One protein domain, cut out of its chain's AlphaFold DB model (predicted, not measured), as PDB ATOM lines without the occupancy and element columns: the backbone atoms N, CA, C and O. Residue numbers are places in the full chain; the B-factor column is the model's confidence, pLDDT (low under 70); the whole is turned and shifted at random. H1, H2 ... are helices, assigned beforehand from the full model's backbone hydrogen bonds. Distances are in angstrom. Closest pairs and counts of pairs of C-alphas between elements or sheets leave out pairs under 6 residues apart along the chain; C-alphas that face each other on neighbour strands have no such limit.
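What this domain is: This is residues 33 to 125 of the 127 residues of an uncharacterized protein of Haloarcula sp. Atlit-120R (UniProt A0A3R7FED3). A helical hairpin, H1 and H2 side by side, makes one end of an elongated shape, and a head of shorter helices makes the other end. In the head H3 and H4 cross near the middle of the whole, H5 packs on H3, and the small pair H6 and H7 lies at the end of the head away from the hairpin. The 93 printed residues hold seven named helices, H1 to H7 in order, and no named strand, and the class is all helix. The whole is compact, with a radius of gyration of the C-alphas of 13.9 A, and spans 42 by 22 by 21 A.

How they stand to each other: Start with the longest helix, H1, residues 33 to 49. H2, residues 55 to 66, touches it as a helical hairpin, at a shallow tilt of 10 degrees, opposite ways; their closest C-alphas, Leu 37 and Val 65, are 6.3 A apart. With residues 33 to 34 alone H1 touches H3, residues 68 to 78, at a steep tilt of 51 degrees; the C-alphas of Ile 33 and Met 74 are closest, at 7.2 A. H1 and H4, residues 85 to 94, only just touch, only at their ends, with 3 pairs of C-alphas within 8 A, Ile 33 and Pro 85 closest at 5.7 A. H3 and H4 touch at a steep tilt of 53 degrees, opposite ways, with C-alphas 74 and 88 closest at 4.6 A. H5, residues 98 to 103, touches H3, with C-alphas 98 and 69 closest at 5.4 A. Farther on, H6, residues 108 to 111, touches H7, residues 117 to 123, with C-alphas 109 and 120 closest at 4.8 A. H3 and H7 are close but not clearly touching, C-alphas 77 and 123 being closest at 6.8 A, and H1 and H7 are apart. Every O i to N i+4 pair is within hydrogen-bond range in H1, H3, H4, H5 and H7, and 6 of 8 in H2; H6 is too short for such a pair.

Where its parts are: Find C-alpha 33 at (3.896, -35.626, -31.577); from there H1 runs 24.2 A to C-alpha 49 at (8.565, -25.217, -10.194). H2 and H3 each measure 15.8 A, and H4 measures 14.1 A. H5 and H6 are short, and H7 ends at C-alpha 123, at (16.366, -40.506, -42.968).

The domain as a whole: Look for the two C-alphas farthest apart at Thr 50 and Arg 125, 43.2 A. The printed part has no cut and no long link; the link from H3 to H4 is short, and the others are tight. The mean pLDDT of the printed part is 92.2, and no printed residue is under 70.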
ATOM      1  N   ILE A  33       2.779 -36.574 -31.682       93.06
ATOM      2  CA  ILE A  33       3.896 -35.626 -31.577       93.06
ATOM      3  C   ILE A  33       3.481 -34.422 -30.741       93.06
ATOM      4  O   ILE A  33       4.198 -34.064 -29.808       93.06
ATOM      5  N   GLU A  34       2.325 -33.828 -31.033       92.81
ATOM      6  CA  GLU A  34       1.801 -32.689 -30.276       92.81
ATOM      7  C   GLU A  34       1.540 -33.066 -28.810       92.81
ATOM      8  O   GLU A  34       1.928 -32.334 -27.895       92.81
ATOM      9  N   ALA A  35       0.974 -34.253 -28.571       94.25
ATOM     10  CA  ALA A  35       0.800 -34.795 -27.228       94.25
ATOM     11  C   ALA A  35       2.153 -34.990 -26.520       94.25
ATOM     12  O   ALA A  35       2.309 -34.593 -25.367       94.25
ATOM     13  N   PHE A  36       3.155 -35.533 -27.221       95.62
ATOM     14  CA  PHE A  36       4.494 -35.723 -26.662       95.62
ATOM     15  C   PHE A  36       5.166 -34.396 -26.284       95.62
ATOM     16  O   PHE A  36       5.744 -34.296 -25.202       95.62
ATOM     17  N   LEU A  37       5.114 -33.385 -27.156       95.00
ATOM     18  CA  LEU A  37       5.714 -32.072 -26.895       95.00
ATOM     19  C   LEU A  37       5.003 -31.355 -25.742       95.00
ATOM     20  O   LEU A  37       5.672 -30.820 -24.860       95.00
ATOM     21  N   THR A  38       3.671 -31.443 -25.687       95.50
ATOM     22  CA  THR A  38       2.864 -30.897 -24.584       95.50
ATOM     23  C   THR A  38       3.229 -31.542 -23.245       95.50
ATOM     24  O   THR A  38       3.483 -30.843 -22.262       95.50
ATOM     25  N   ASP A  39       3.307 -32.876 -23.197       95.94
ATOM     26  CA  ASP A  39       3.707 -33.608 -21.990       95.94
ATOM     27  C   ASP A  39       5.137 -33.244 -21.571       95.94
ATOM     28  O   ASP A  39       5.432 -33.089 -20.382       95.94
ATOM     29  N   ARG A  40       6.036 -33.064 -22.548       96.12
ATOM     30  CA  ARG A  40       7.430 -32.704 -22.296       96.12
ATOM     31  C   ARG A  40       7.568 -31.295 -21.730       96.12
ATOM     32  O   ARG A  40       8.315 -31.105 -20.770       96.12
ATOM     33  N   GLU A  41       6.847 -30.328 -22.285       96.62
ATOM     34  CA  GLU A  41       6.761 -28.971 -21.746       96.62
ATOM     35  C   GLU A  41       6.245 -28.989 -20.300       96.62
ATOM     36  O   GLU A  41       6.846 -28.369 -19.417       96.62
ATOM     37  N   ALA A  42       5.161 -29.726 -20.041       96.31
ATOM     38  CA  ALA A  42       4.576 -29.830 -18.709       96.31
ATOM     39  C   ALA A  42       5.562 -30.433 -17.692       96.31
ATOM     40  O   ALA A  42       5.683 -29.920 -16.578       96.31
ATOM     41  N   GLU A  43       6.309 -31.472 -18.077       96.50
ATOM     42  CA  GLU A  43       7.362 -32.074 -17.249       96.50
ATOM     43  C   GLU A  43       8.475 -31.066 -16.923       96.50
ATOM     44  O   GLU A  43       8.878 -30.936 -15.764       96.50
ATOM     45  N   LEU A  44       8.975 -30.333 -17.924       95.81
ATOM     46  CA  LEU A  44      10.032 -29.336 -17.724       95.81
ATOM     47  C   LEU A  44       9.566 -28.213 -16.793       95.81
ATOM     48  O   LEU A  44      10.297 -27.835 -15.874       95.81
ATOM     49  N   ARG A  45       8.336 -27.727 -16.987       94.12
ATOM     50  CA  ARG A  45       7.733 -26.689 -16.144       94.12
ATOM     51  C   ARG A  45       7.576 -27.168 -14.703       94.12
ATOM     52  O   ARG A  45       7.971 -26.451 -13.788       94.12
ATOM     53  N   GLN A  46       7.093 -28.393 -14.498       96.00
ATOM     54  CA  GLN A  46       6.986 -28.982 -13.164       96.00
ATOM     55  C   GLN A  46       8.352 -29.069 -12.471       96.00
ATOM     56  O   GLN A  46       8.471 -28.660 -11.319       96.00
ATOM     57  N   ARG A  47       9.391 -29.562 -13.157       95.62
ATOM     58  CA  ARG A  47      10.745 -29.687 -12.580       95.62
ATOM     59  C   ARG A  47      11.354 -28.336 -12.208       95.62
ATOM     60  O   ARG A  47      12.058 -28.232 -11.204       95.62
ATOM     61  N   TYR A  48      11.076 -27.302 -12.996       94.00
ATOM     62  CA  TYR A  48      11.456 -25.934 -12.656       94.00
ATOM     63  C   TYR A  48      10.714 -25.440 -11.402       94.00
ATOM     64  O   TYR A  48      11.340 -24.964 -10.454       94.00
ATOM     65  N   GLU A  49       9.392 -25.625 -11.340       95.06
ATOM     66  CA  GLU A  49       8.565 -25.217 -10.194       95.06
ATOM     67  C   GLU A  49       8.943 -25.938  -8.888       95.06
ATOM     68  O   GLU A  49       8.883 -25.338  -7.812       95.06
ATOM     69  N   THR A  50       9.383 -27.200  -8.957       95.44
ATOM     70  CA  THR A  50       9.836 -27.974  -7.788       95.44
ATOM     71  C   THR A  50      11.304 -27.746  -7.412       95.44
ATOM     72  O   THR A  50      11.793 -28.377  -6.476       95.44
ATOM     73  N   THR A  51      12.007 -26.807  -8.064       89.06
ATOM     74  CA  THR A  51      13.445 -26.525  -7.843       89.06
ATOM     75  C   THR A  51      14.364 -27.719  -8.173       89.06
ATOM     76  O   THR A  51      15.508 -27.782  -7.728       89.06
ATOM     77  N   GLU A  52      13.893 -28.676  -8.977       92.81
ATOM     78  CA  GLU A  52      14.704 -29.780  -9.522       92.81
ATOM     79  C   GLU A  52      15.512 -29.368 -10.764       92.81
ATOM     80  O   GLU A  52      16.332 -30.143 -11.263       92.81
ATOM     81  N   MET A  53      15.242 -28.175 -11.288       94.81
ATOM     82  CA  MET A  53      15.863 -27.585 -12.466       94.81
ATOM     83  C   MET A  53      16.012 -26.082 -12.242       94.81
ATOM     84  O   MET A  53      15.076 -25.432 -11.771       94.81
ATOM     85  N   ASP A  54      17.179 -25.527 -12.563       96.31
ATOM     86  CA  ASP A  54      17.383 -24.082 -12.479       96.31
ATOM     87  C   ASP A  54      16.799 -23.342 -13.697       96.31
ATOM     88  O   ASP A  54      16.399 -23.942 -14.693       96.31
ATOM     89  N   TYR A  55      16.708 -22.013 -13.602       93.69
ATOM     90  CA  TYR A  55      16.116 -21.182 -14.655       93.69
ATOM     91  C   TYR A  55      16.876 -21.254 -15.988       93.69
ATOM     92  O   TYR A  55      16.251 -21.185 -17.045       93.69
ATOM     93  N   VAL A  56      18.206 -21.382 -15.948       96.44
ATOM     94  CA  VAL A  56      19.035 -21.450 -17.158       96.44
ATOM     95  C   VAL A  56      18.800 -22.788 -17.848       96.44
ATOM     96  O   VAL A  56      18.461 -22.810 -19.027       96.44
ATOM     97  N   GLU A  57      18.865 -23.887 -17.095       95.19
ATOM     98  CA  GLU A  57      18.589 -25.231 -17.600       95.19
ATOM     99  C   GLU A  57      17.154 -25.352 -18.142       95.19
ATOM    100  O   GLU A  57      16.937 -25.962 -19.191       95.19
ATOM    101  N   PHE A  58      16.168 -24.757 -17.463       95.44
ATOM    102  CA  PHE A  58      14.790 -24.724 -17.951       95.44
ATOM    103  C   PHE A  58      14.682 -23.964 -19.272       95.44
ATOM    104  O   PHE A  58      14.097 -24.491 -20.216       95.44
ATOM    105  N   GLY A  59      15.280 -22.772 -19.354       94.69
ATOM    106  CA  GLY A  59      15.288 -21.948 -20.561       94.69
ATOM    107  C   GLY A  59      15.909 -22.660 -21.765       94.69
ATOM    108  O   GLY A  59      15.332 -22.650 -22.847       94.69
ATOM    109  N   GLU A  60      17.045 -23.331 -21.571       94.44
ATOM    110  CA  GLU A  60      17.712 -24.095 -22.633       94.44
ATOM    111  C   GLU A  60      16.857 -25.272 -23.118       94.44
ATOM    112  O   GLU A  60      16.718 -25.494 -24.319       94.44
ATOM    113  N   ARG A  61      16.240 -26.022 -22.197       95.38
ATOM    114  CA  ARG A  61      15.442 -27.204 -22.550       95.38
ATOM    115  C   ARG A  61      14.089 -26.852 -23.157       95.38
ATOM    116  O   ARG A  61      13.647 -27.548 -24.067       95.38
ATOM    117  N   ILE A  62      13.422 -25.813 -22.651       95.50
ATOM    118  CA  ILE A  62      12.119 -25.395 -23.180       95.50
ATOM    119  C   ILE A  62      12.264 -24.767 -24.565       95.50
ATOM    120  O   ILE A  62      11.410 -25.004 -25.410       95.50
ATOM    121  N   ALA A  63      13.381 -24.081 -24.838       94.62
ATOM    122  CA  ALA A  63      13.658 -23.524 -26.159       94.62
ATOM    123  C   ALA A  63      13.655 -24.600 -27.252       94.62
ATOM    124  O   ALA A  63      13.119 -24.358 -28.325       94.62
ATOM    125  N   VAL A  64      14.180 -25.799 -26.970       94.44
ATOM    126  CA  VAL A  64      14.125 -26.916 -27.927       94.44
ATOM    127  C   VAL A  64      12.689 -27.395 -28.141       94.44
ATOM    128  O   VAL A  64      12.309 -27.687 -29.267       94.44
ATOM    129  N   VAL A  65      11.875 -27.477 -27.086       94.94
ATOM    130  CA  VAL A  65      10.470 -27.918 -27.191       94.94
ATOM    131  C   VAL A  65       9.618 -26.907 -27.962       94.94
ATOM    132  O   VAL A  65       8.765 -27.310 -28.747       94.94
ATOM    133  N   GLU A  66       9.861 -25.612 -27.758       93.56
ATOM    134  CA  GLU A  66       9.133 -24.512 -28.403       93.56
ATOM    135  C   GLU A  66       9.655 -24.175 -29.813       93.56
ATOM    136  O   GLU A  66       9.033 -23.377 -30.518       93.56
ATOM    137  N   ASP A  67      10.778 -24.762 -30.244       94.38
ATOM    138  CA  ASP A  67      11.341 -24.538 -31.576       94.38
ATOM    139  C   ASP A  67      10.446 -25.168 -32.668       94.38
ATOM    140  O   ASP A  67      10.241 -26.387 -32.676       94.38
ATOM    141  N   PRO A  68       9.944 -24.387 -33.648       93.19
ATOM    142  CA  PRO A  68       9.192 -24.925 -34.781       93.19
ATOM    143  C   PRO A  68       9.949 -25.992 -35.586       93.19
ATOM    144  O   PRO A  68       9.328 -26.886 -36.172       93.19
ATOM    145  N   ASP A  69      11.282 -25.917 -35.638       95.38
ATOM    146  CA  ASP A  69      12.094 -26.920 -36.319       95.38
ATOM    147  C   ASP A  69      12.082 -28.259 -35.570       95.38
ATOM    148  O   ASP A  69      12.137 -29.302 -36.224       95.38
ATOM    149  N   THR A  70      11.907 -28.275 -34.245       96.06
ATOM    150  CA  THR A  70      11.795 -29.519 -33.468       96.06
ATOM    151  C   THR A  70      10.590 -30.338 -33.898       96.06
ATOM    152  O   THR A  70      10.733 -31.508 -34.262       96.06
ATOM    153  N   GLU A  71       9.403 -29.730 -33.923       95.38
ATOM    154  CA  GLU A  71       8.184 -30.415 -34.360       95.38
ATOM    155  C   GLU A  71       8.317 -30.891 -35.814       95.38
ATOM    156  O   GLU A  71       7.962 -32.022 -36.155       95.38
ATOM    157  N   ARG A  72       8.901 -30.056 -36.678       95.62
ATOM    158  CA  ARG A  72       9.121 -30.380 -38.087       95.62
ATOM    159  C   ARG A  72      10.063 -31.572 -38.280       95.62
ATOM    160  O   ARG A  72       9.750 -32.465 -39.070       95.62
ATOM    161  N   ILE A  73      11.194 -31.599 -37.573       95.88
ATOM    162  CA  ILE A  73      12.137 -32.727 -37.571       95.88
ATOM    163  C   ILE A  73      11.433 -33.977 -37.054       95.88
ATOM    164  O   ILE A  73      11.553 -35.043 -37.658       95.88
ATOM    165  N   MET A  74      10.665 -33.851 -35.968       96.62
ATOM    166  CA  MET A  74       9.945 -34.980 -35.397       96.62
ATOM    167  C   MET A  74       8.972 -35.599 -36.397       96.62
ATOM    168  O   MET A  74       9.012 -36.812 -36.588       96.62
ATOM    169  N   ARG A  75       8.164 -34.773 -37.072       95.00
ATOM    170  CA  ARG A  75       7.195 -35.214 -38.086       95.00
ATOM    171  C   ARG A  75       7.866 -35.949 -39.241       95.00
ATOM    172  O   ARG A  75       7.427 -37.034 -39.612       95.00
ATOM    173  N   ASP A  76       8.956 -35.401 -39.776       94.62
ATOM    174  CA  ASP A  76       9.689 -36.061 -40.860       94.62
ATOM    175  C   ASP A  76      10.328 -37.384 -40.408       94.62
ATOM    176  O   ASP A  76      10.312 -38.375 -41.141       94.62
ATOM    177  N   ALA A  77      10.863 -37.425 -39.187       93.75
ATOM    178  CA  ALA A  77      11.522 -38.607 -38.663       93.75
ATOM    179  C   ALA A  77      10.538 -39.737 -38.319       93.75
ATOM    180  O   ALA A  77      10.867 -40.903 -38.538       93.75
ATOM    181  N   THR A  78       9.340 -39.427 -37.811       95.44
ATOM    182  CA  THR A  78       8.317 -40.437 -37.477       95.44
ATOM    183  C   THR A  78       7.746 -41.161 -38.693       95.44
ATOM    184  O   THR A  78       7.234 -42.268 -38.552       95.44
ATOM    185  N   ASP A  79       7.896 -40.606 -39.899       92.88
ATOM    186  CA  ASP A  79       7.541 -41.305 -41.140       92.88
ATOM    187  C   ASP A  79       8.456 -42.514 -41.425       92.88
ATOM    188  O   ASP A  79       8.152 -43.358 -42.275       92.88
ATOM    189  N   VAL A  80       9.612 -42.604 -40.758       90.62
ATOM    190  CA  VAL A  80      10.521 -43.746 -40.874       90.62
ATOM    191  C   VAL A  80      10.100 -44.847 -39.909       90.62
ATOM    192  O   VAL A  80      10.074 -44.665 -38.691       90.62
ATOM    193  N   ASP A  81       9.876 -46.043 -40.454       88.94
ATOM    194  CA  ASP A  81       9.397 -47.190 -39.683       88.94
ATOM    195  C   ASP A  81      10.232 -47.471 -38.413       88.94
ATOM    196  O   ASP A  81      11.477 -47.541 -38.396       88.94
ATOM    197  N   GLY A  82       9.504 -47.612 -37.307       87.94
ATOM    198  CA  GLY A  82      10.007 -47.795 -35.953       87.94
ATOM    199  C   GLY A  82      10.700 -46.575 -35.331       87.94
ATOM    200  O   GLY A  82      11.482 -46.766 -34.395       87.94
ATOM    201  N   ILE A  83      10.557 -45.363 -35.870       91.94
ATOM    202  CA  ILE A  83      10.914 -44.125 -35.161       91.94
ATOM    203  C   ILE A  83       9.634 -43.570 -34.533       91.94
ATOM    204  O   ILE A  83       8.748 -43.105 -35.230       91.94
ATOM    205  N   GLY A  84       9.533 -43.648 -33.205       93.69
ATOM    206  CA  GLY A  84       8.440 -43.017 -32.457       93.69
ATOM    207  C   GLY A  84       8.809 -41.613 -31.956       93.69
ATOM    208  O   GLY A  84       9.995 -41.260 -31.993       93.69
ATOM    209  N   PRO A  85       7.846 -40.857 -31.390       95.06
ATOM    210  CA  PRO A  85       8.036 -39.469 -30.952       95.06
ATOM    211  C   PRO A  85       9.253 -39.264 -30.045       95.06
ATOM    212  O   PRO A  85      10.056 -38.369 -30.270       95.06
ATOM    213  N   LYS A  86       9.491 -40.164 -29.083       93.94
ATOM    214  CA  LYS A  86      10.663 -40.087 -28.194       93.94
ATOM    215  C   LYS A  86      12.001 -40.146 -28.936       93.94
ATOM    216  O   LYS A  86      12.949 -39.464 -28.558       93.94
ATOM    217  N   THR A  87      12.113 -41.009 -29.943       94.19
ATOM    218  CA  THR A  87      13.336 -41.110 -30.750       94.19
ATOM    219  C   THR A  87      13.437 -39.917 -31.691       94.19
ATOM    220  O   THR A  87      14.520 -39.372 -31.850       94.19
ATOM    221  N   ALA A  88      12.314 -39.486 -32.261       95.00
ATOM    222  CA  ALA A  88      12.232 -38.319 -33.125       95.00
ATOM    223  C   ALA A  88      12.657 -37.029 -32.395       95.00
ATOM    224  O   ALA A  88      13.444 -36.255 -32.924       95.00
ATOM    225  N   PHE A  89      12.239 -36.853 -31.140       96.00
ATOM    226  CA  PHE A  89      12.649 -35.726 -30.305       96.00
ATOM    227  C   PHE A  89      14.156 -35.725 -30.036       96.00
ATOM    228  O   PHE A  89      14.788 -34.685 -30.118       96.00
ATOM    229  N   ARG A  90      14.774 -36.893 -29.816       94.25
ATOM    230  CA  ARG A  90      16.241 -36.987 -29.677       94.25
ATOM    231  C   ARG A  90      16.991 -36.608 -30.948       94.25
ATOM    232  O   ARG A  90      18.119 -36.145 -30.864       94.25
ATOM    233  N   ILE A  91      16.403 -36.875 -32.114       93.81
ATOM    234  CA  ILE A  91      16.961 -36.421 -33.390       93.81
ATOM    235  C   ILE A  91      16.889 -34.894 -33.436       93.81
ATOM    236  O   ILE A  91      17.896 -34.267 -33.739       93.81
ATOM    237  N   ALA A  92      15.744 -34.304 -33.086       95.00
ATOM    238  CA  ALA A  92      15.591 -32.853 -33.022       95.00
ATOM    239  C   ALA A  92      16.554 -32.199 -32.014       95.00
ATOM    240  O   ALA A  92      17.223 -31.244 -32.371       95.00
ATOM    241  N   GLU A  93      16.721 -32.763 -30.812       94.81
ATOM    242  CA  GLU A  93      17.702 -32.293 -29.816       94.81
ATOM    243  C   GLU A  93      19.156 -32.372 -30.317       94.81
ATOM    244  O   GLU A  93      20.018 -31.641 -29.834       94.81
ATOM    245  N   TRP A  94      19.459 -33.297 -31.233       94.50
ATOM    246  CA  TRP A  94      20.815 -33.497 -31.745       94.50
ATOM    247  C   TRP A  94      21.198 -32.492 -32.832       94.50
ATOM    248  O   TRP A  94      22.366 -32.119 -32.941       94.50
ATOM    249  N   PHE A  95      20.238 -32.087 -33.663       93.62
ATOM    250  CA  PHE A  95      20.487 -31.191 -34.784       93.62
ATOM    251  C   PHE A  95      20.121 -29.752 -34.426       93.62
ATOM    252  O   PHE A  95      19.048 -29.486 -33.900       93.62
ATOM    253  N   ASP A  96      20.997 -28.814 -34.782       90.31
ATOM    254  CA  ASP A  96      20.769 -27.374 -34.612       90.31
ATOM    255  C   ASP A  96      19.826 -26.846 -35.710       90.31
ATOM    256  O   ASP A  96      20.227 -26.160 -36.655       90.31
ATOM    257  N   GLY A  97      18.570 -27.283 -35.645       91.69
ATOM    258  CA  GLY A  97      17.506 -26.897 -36.562       91.69
ATOM    259  C   GLY A  97      17.402 -27.732 -37.842       91.69
ATOM    260  O   GLY A  97      18.155 -28.675 -38.121       91.69
ATOM    261  N   TRP A  98      16.414 -27.370 -38.660       94.31
ATOM    262  CA  TRP A  98      15.968 -28.166 -39.802       94.31
ATOM    263  C   TRP A  98      17.035 -28.325 -40.889       94.31
ATOM    264  O   TRP A  98      17.139 -29.382 -41.509       94.31
ATOM    265  N   ALA A  99      17.828 -27.281 -41.144       93.50
ATOM    266  CA  ALA A  99      18.864 -27.326 -42.174       93.50
ATOM    267  C   ALA A  99      19.958 -28.347 -41.832       93.50
ATOM    268  O   ALA A  99      20.323 -29.153 -42.685       93.50
ATOM    269  N   ALA A 100      20.420 -28.361 -40.576       93.56
ATOM    270  CA  ALA A 100      21.418 -29.315 -40.103       93.56
ATOM    271  C   ALA A 100      20.895 -30.757 -40.164       93.56
ATOM    272  O   ALA A 100      21.612 -31.647 -40.611       93.56
ATOM    273  N   TYR A 101      19.634 -30.972 -39.776       93.31
ATOM    274  CA  TYR A 101      18.971 -32.271 -39.898       93.31
ATOM    275  C   TYR A 101      18.886 -32.746 -41.354       93.31
ATOM    276  O   TYR A 101      19.234 -33.882 -41.654       93.31
ATOM    277  N   ARG A 102      18.433 -31.879 -42.264       93.69
ATOM    278  CA  ARG A 102      18.211 -32.224 -43.673       93.69
ATOM    279  C   ARG A 102      19.513 -32.512 -44.419       93.69
ATOM    280  O   ARG A 102      19.559 -33.409 -45.253       93.69
ATOM    281  N   ASP A 103      20.542 -31.715 -44.154       91.81
ATOM    282  CA  ASP A 103      21.818 -31.801 -44.863       91.81
ATOM    283  C   ASP A 103      22.730 -32.900 -44.269       91.81
ATOM    284  O   ASP A 103      23.795 -33.189 -44.822       91.81
ATOM    285  N   ALA A 104      22.320 -33.529 -43.158       89.88
ATOM    286  CA  ALA A 104      23.019 -34.657 -42.562       89.88
ATOM    287  C   ALA A 104      22.945 -35.894 -43.463       89.88
ATOM    288  O   ALA A 104      21.894 -36.292 -43.966       89.88
ATOM    289  N   ASP A 105      24.086 -36.554 -43.638       85.38
ATOM    290  CA  ASP A 105      24.126 -37.809 -44.363       85.38
ATOM    291  C   ASP A 105      23.693 -38.991 -43.477       85.38
ATOM    292  O   ASP A 105      23.360 -38.890 -42.289       85.38
ATOM    293  N   GLY A 106      23.705 -40.183 -44.072       77.12
ATOM    294  CA  GLY A 106      23.315 -41.388 -43.359       77.12
ATOM    295  C   GLY A 106      24.247 -41.761 -42.206       77.12
ATOM    296  O   GLY A 106      23.879 -42.681 -41.479       77.12
ATOM    297  N   GLU A 107      25.434 -41.161 -42.075       80.62
ATOM    298  CA  GLU A 107      26.347 -41.314 -40.937       80.62
ATOM    299  C   GLU A 107      25.998 -40.309 -39.834       80.62
ATOM    300  O   GLU A 107      25.769 -40.748 -38.709       80.62
ATOM    301  N   GLY A 108      25.782 -39.035 -40.176       81.12
ATOM    302  CA  GLY A 108      25.348 -37.997 -39.236       81.12
ATOM    303  C   GLY A 108      24.067 -38.362 -38.479       81.12
ATOM    304  O   GLY A 108      23.978 -38.183 -37.267       81.12
ATOM    305  N   HIS A 109      23.094 -38.997 -39.140       84.75
ATOM    306  CA  HIS A 109      21.900 -39.485 -38.439       84.75
ATOM    307  C   HIS A 109      22.154 -40.678 -37.501       84.75
ATOM    308  O   HIS A 109      21.394 -40.867 -36.556       84.75
ATOM    309  N   ARG A 110      23.172 -41.518 -37.745       86.00
ATOM    310  CA  ARG A 110      23.467 -42.697 -36.895       86.00
ATOM    311  C   ARG A 110      24.103 -42.327 -35.568       86.00
ATOM    312  O   ARG A 110      24.071 -43.140 -34.646       86.00
ATOM    313  N   GLU A 111      24.702 -41.147 -35.483       87.00
ATOM    314  CA  GLU A 111      25.311 -40.660 -34.247       87.00
ATOM    315  C   GLU A 111      24.253 -40.381 -33.170       87.00
ATOM    316  O   GLU A 111      24.534 -40.479 -31.975       87.00
ATOM    317  N   VAL A 112      22.999 -40.159 -33.581       87.62
ATOM    318  CA  VAL A 112      21.867 -40.021 -32.667       87.62
ATOM    319  C   VAL A 112      21.587 -41.347 -31.947       87.62
ATOM    320  O   VAL A 112      21.287 -42.381 -32.554       87.62
ATOM    321  N   ASN A 113      21.604 -41.314 -30.613       80.00
ATOM    322  CA  ASN A 113      21.339 -42.486 -29.779       80.00
ATOM    323  C   ASN A 113      19.933 -43.069 -30.033       80.00
ATOM    324  O   ASN A 113      18.910 -42.471 -29.684       80.00
ATOM    325  N   GLY A 114      19.901 -44.284 -30.581       78.06
ATOM    326  CA  GLY A 114      18.677 -44.990 -30.966       78.06
ATOM    327  C   GLY A 114      18.481 -45.105 -32.480       78.06
ATOM    328  O   GLY A 114      17.553 -45.791 -32.917       78.06
ATOM    329  N   ILE A 115      19.366 -44.510 -33.289       86.44
ATOM    330  CA  ILE A 115      19.327 -44.587 -34.752       86.44
ATOM    331  C   ILE A 115      20.342 -45.605 -35.270       86.44
ATOM    332  O   ILE A 115      21.529 -45.349 -35.438       86.44
ATOM    333  N   GLY A 116      19.849 -46.806 -35.570       84.88
ATOM    334  CA  GLY A 116      20.646 -47.827 -36.248       84.88
ATOM    335  C   GLY A 116      20.959 -47.474 -37.716       84.88
ATOM    336  O   GLY A 116      20.308 -46.614 -38.316       84.88
ATOM    337  N   PRO A 117      21.876 -48.214 -38.368       85.19
ATOM    338  CA  PRO A 117      22.344 -47.923 -39.730       85.19
ATOM    339  C   PRO A 117      21.252 -47.974 -40.805       85.19
ATOM    340  O   PRO A 117      21.380 -47.352 -41.860       85.19
ATOM    341  N   ASN A 118      20.172 -48.720 -40.570       87.00
ATOM    342  CA  ASN A 118      19.033 -48.760 -41.487       87.00
ATOM    343  C   ASN A 118      18.171 -47.501 -41.375       87.00
ATOM    344  O   ASN A 118      17.799 -46.944 -42.402       87.00
ATOM    345  N   LYS A 119      17.926 -47.024 -40.150       88.12
ATOM    346  CA  LYS A 119      17.151 -45.805 -39.890       88.12
ATOM    347  C   LYS A 119      17.906 -44.567 -40.367       88.12
ATOM    348  O   LYS A 119      17.334 -43.780 -41.104       88.12
ATOM    349  N   GLY A 120      19.207 -44.465 -40.079       85.81
ATOM    350  CA  GLY A 120      20.024 -43.343 -40.557       85.81
ATOM    351  C   GLY A 120      20.059 -43.241 -42.086       85.81
ATOM    352  O   GLY A 120      19.911 -42.161 -42.643       85.81
ATOM    353  N   ARG A 121      20.153 -44.378 -42.793       88.31
ATOM    354  CA  ARG A 121      20.039 -44.402 -44.264       88.31
ATOM    355  C   ARG A 121      18.637 -44.078 -44.774       88.31
ATOM    356  O   ARG A 121      18.523 -43.594 -45.890       88.31
ATOM    357  N   ALA A 122      17.591 -44.420 -44.026       89.31
ATOM    358  CA  ALA A 122      16.225 -44.085 -44.405       89.31
ATOM    359  C   ALA A 122      15.976 -42.578 -44.274       89.31
ATOM    360  O   ALA A 122      15.441 -41.999 -45.210       89.31
ATOM    361  N   LEU A 123      16.442 -41.955 -43.187       88.69
ATOM    362  CA  LEU A 123      16.366 -40.506 -42.968       88.69
ATOM    363  C   LEU A 123      17.127 -39.741 -44.061       88.69
ATOM    364  O   LEU A 123      16.528 -38.941 -44.770       88.69
ATOM    365  N   ALA A 124      18.384 -40.112 -44.331       88.75
ATOM    366  CA  ALA A 124      19.205 -39.467 -45.363       88.75
ATOM    367  C   ALA A 124      18.703 -39.645 -46.810       88.75
ATOM    368  O   ALA A 124      19.253 -39.048 -47.721       88.75
ATOM    369  N   ARG A 125      17.729 -40.528 -47.068       90.25
ATOM    370  CA  ARG A 125      17.126 -40.698 -48.406       90.25
ATOM    371  C   ARG A 125      15.904 -39.815 -48.628       90.25
ATOM    372  O   ARG A 125      15.371 -39.811 -49.737       90.25
TER     373      ARG A 125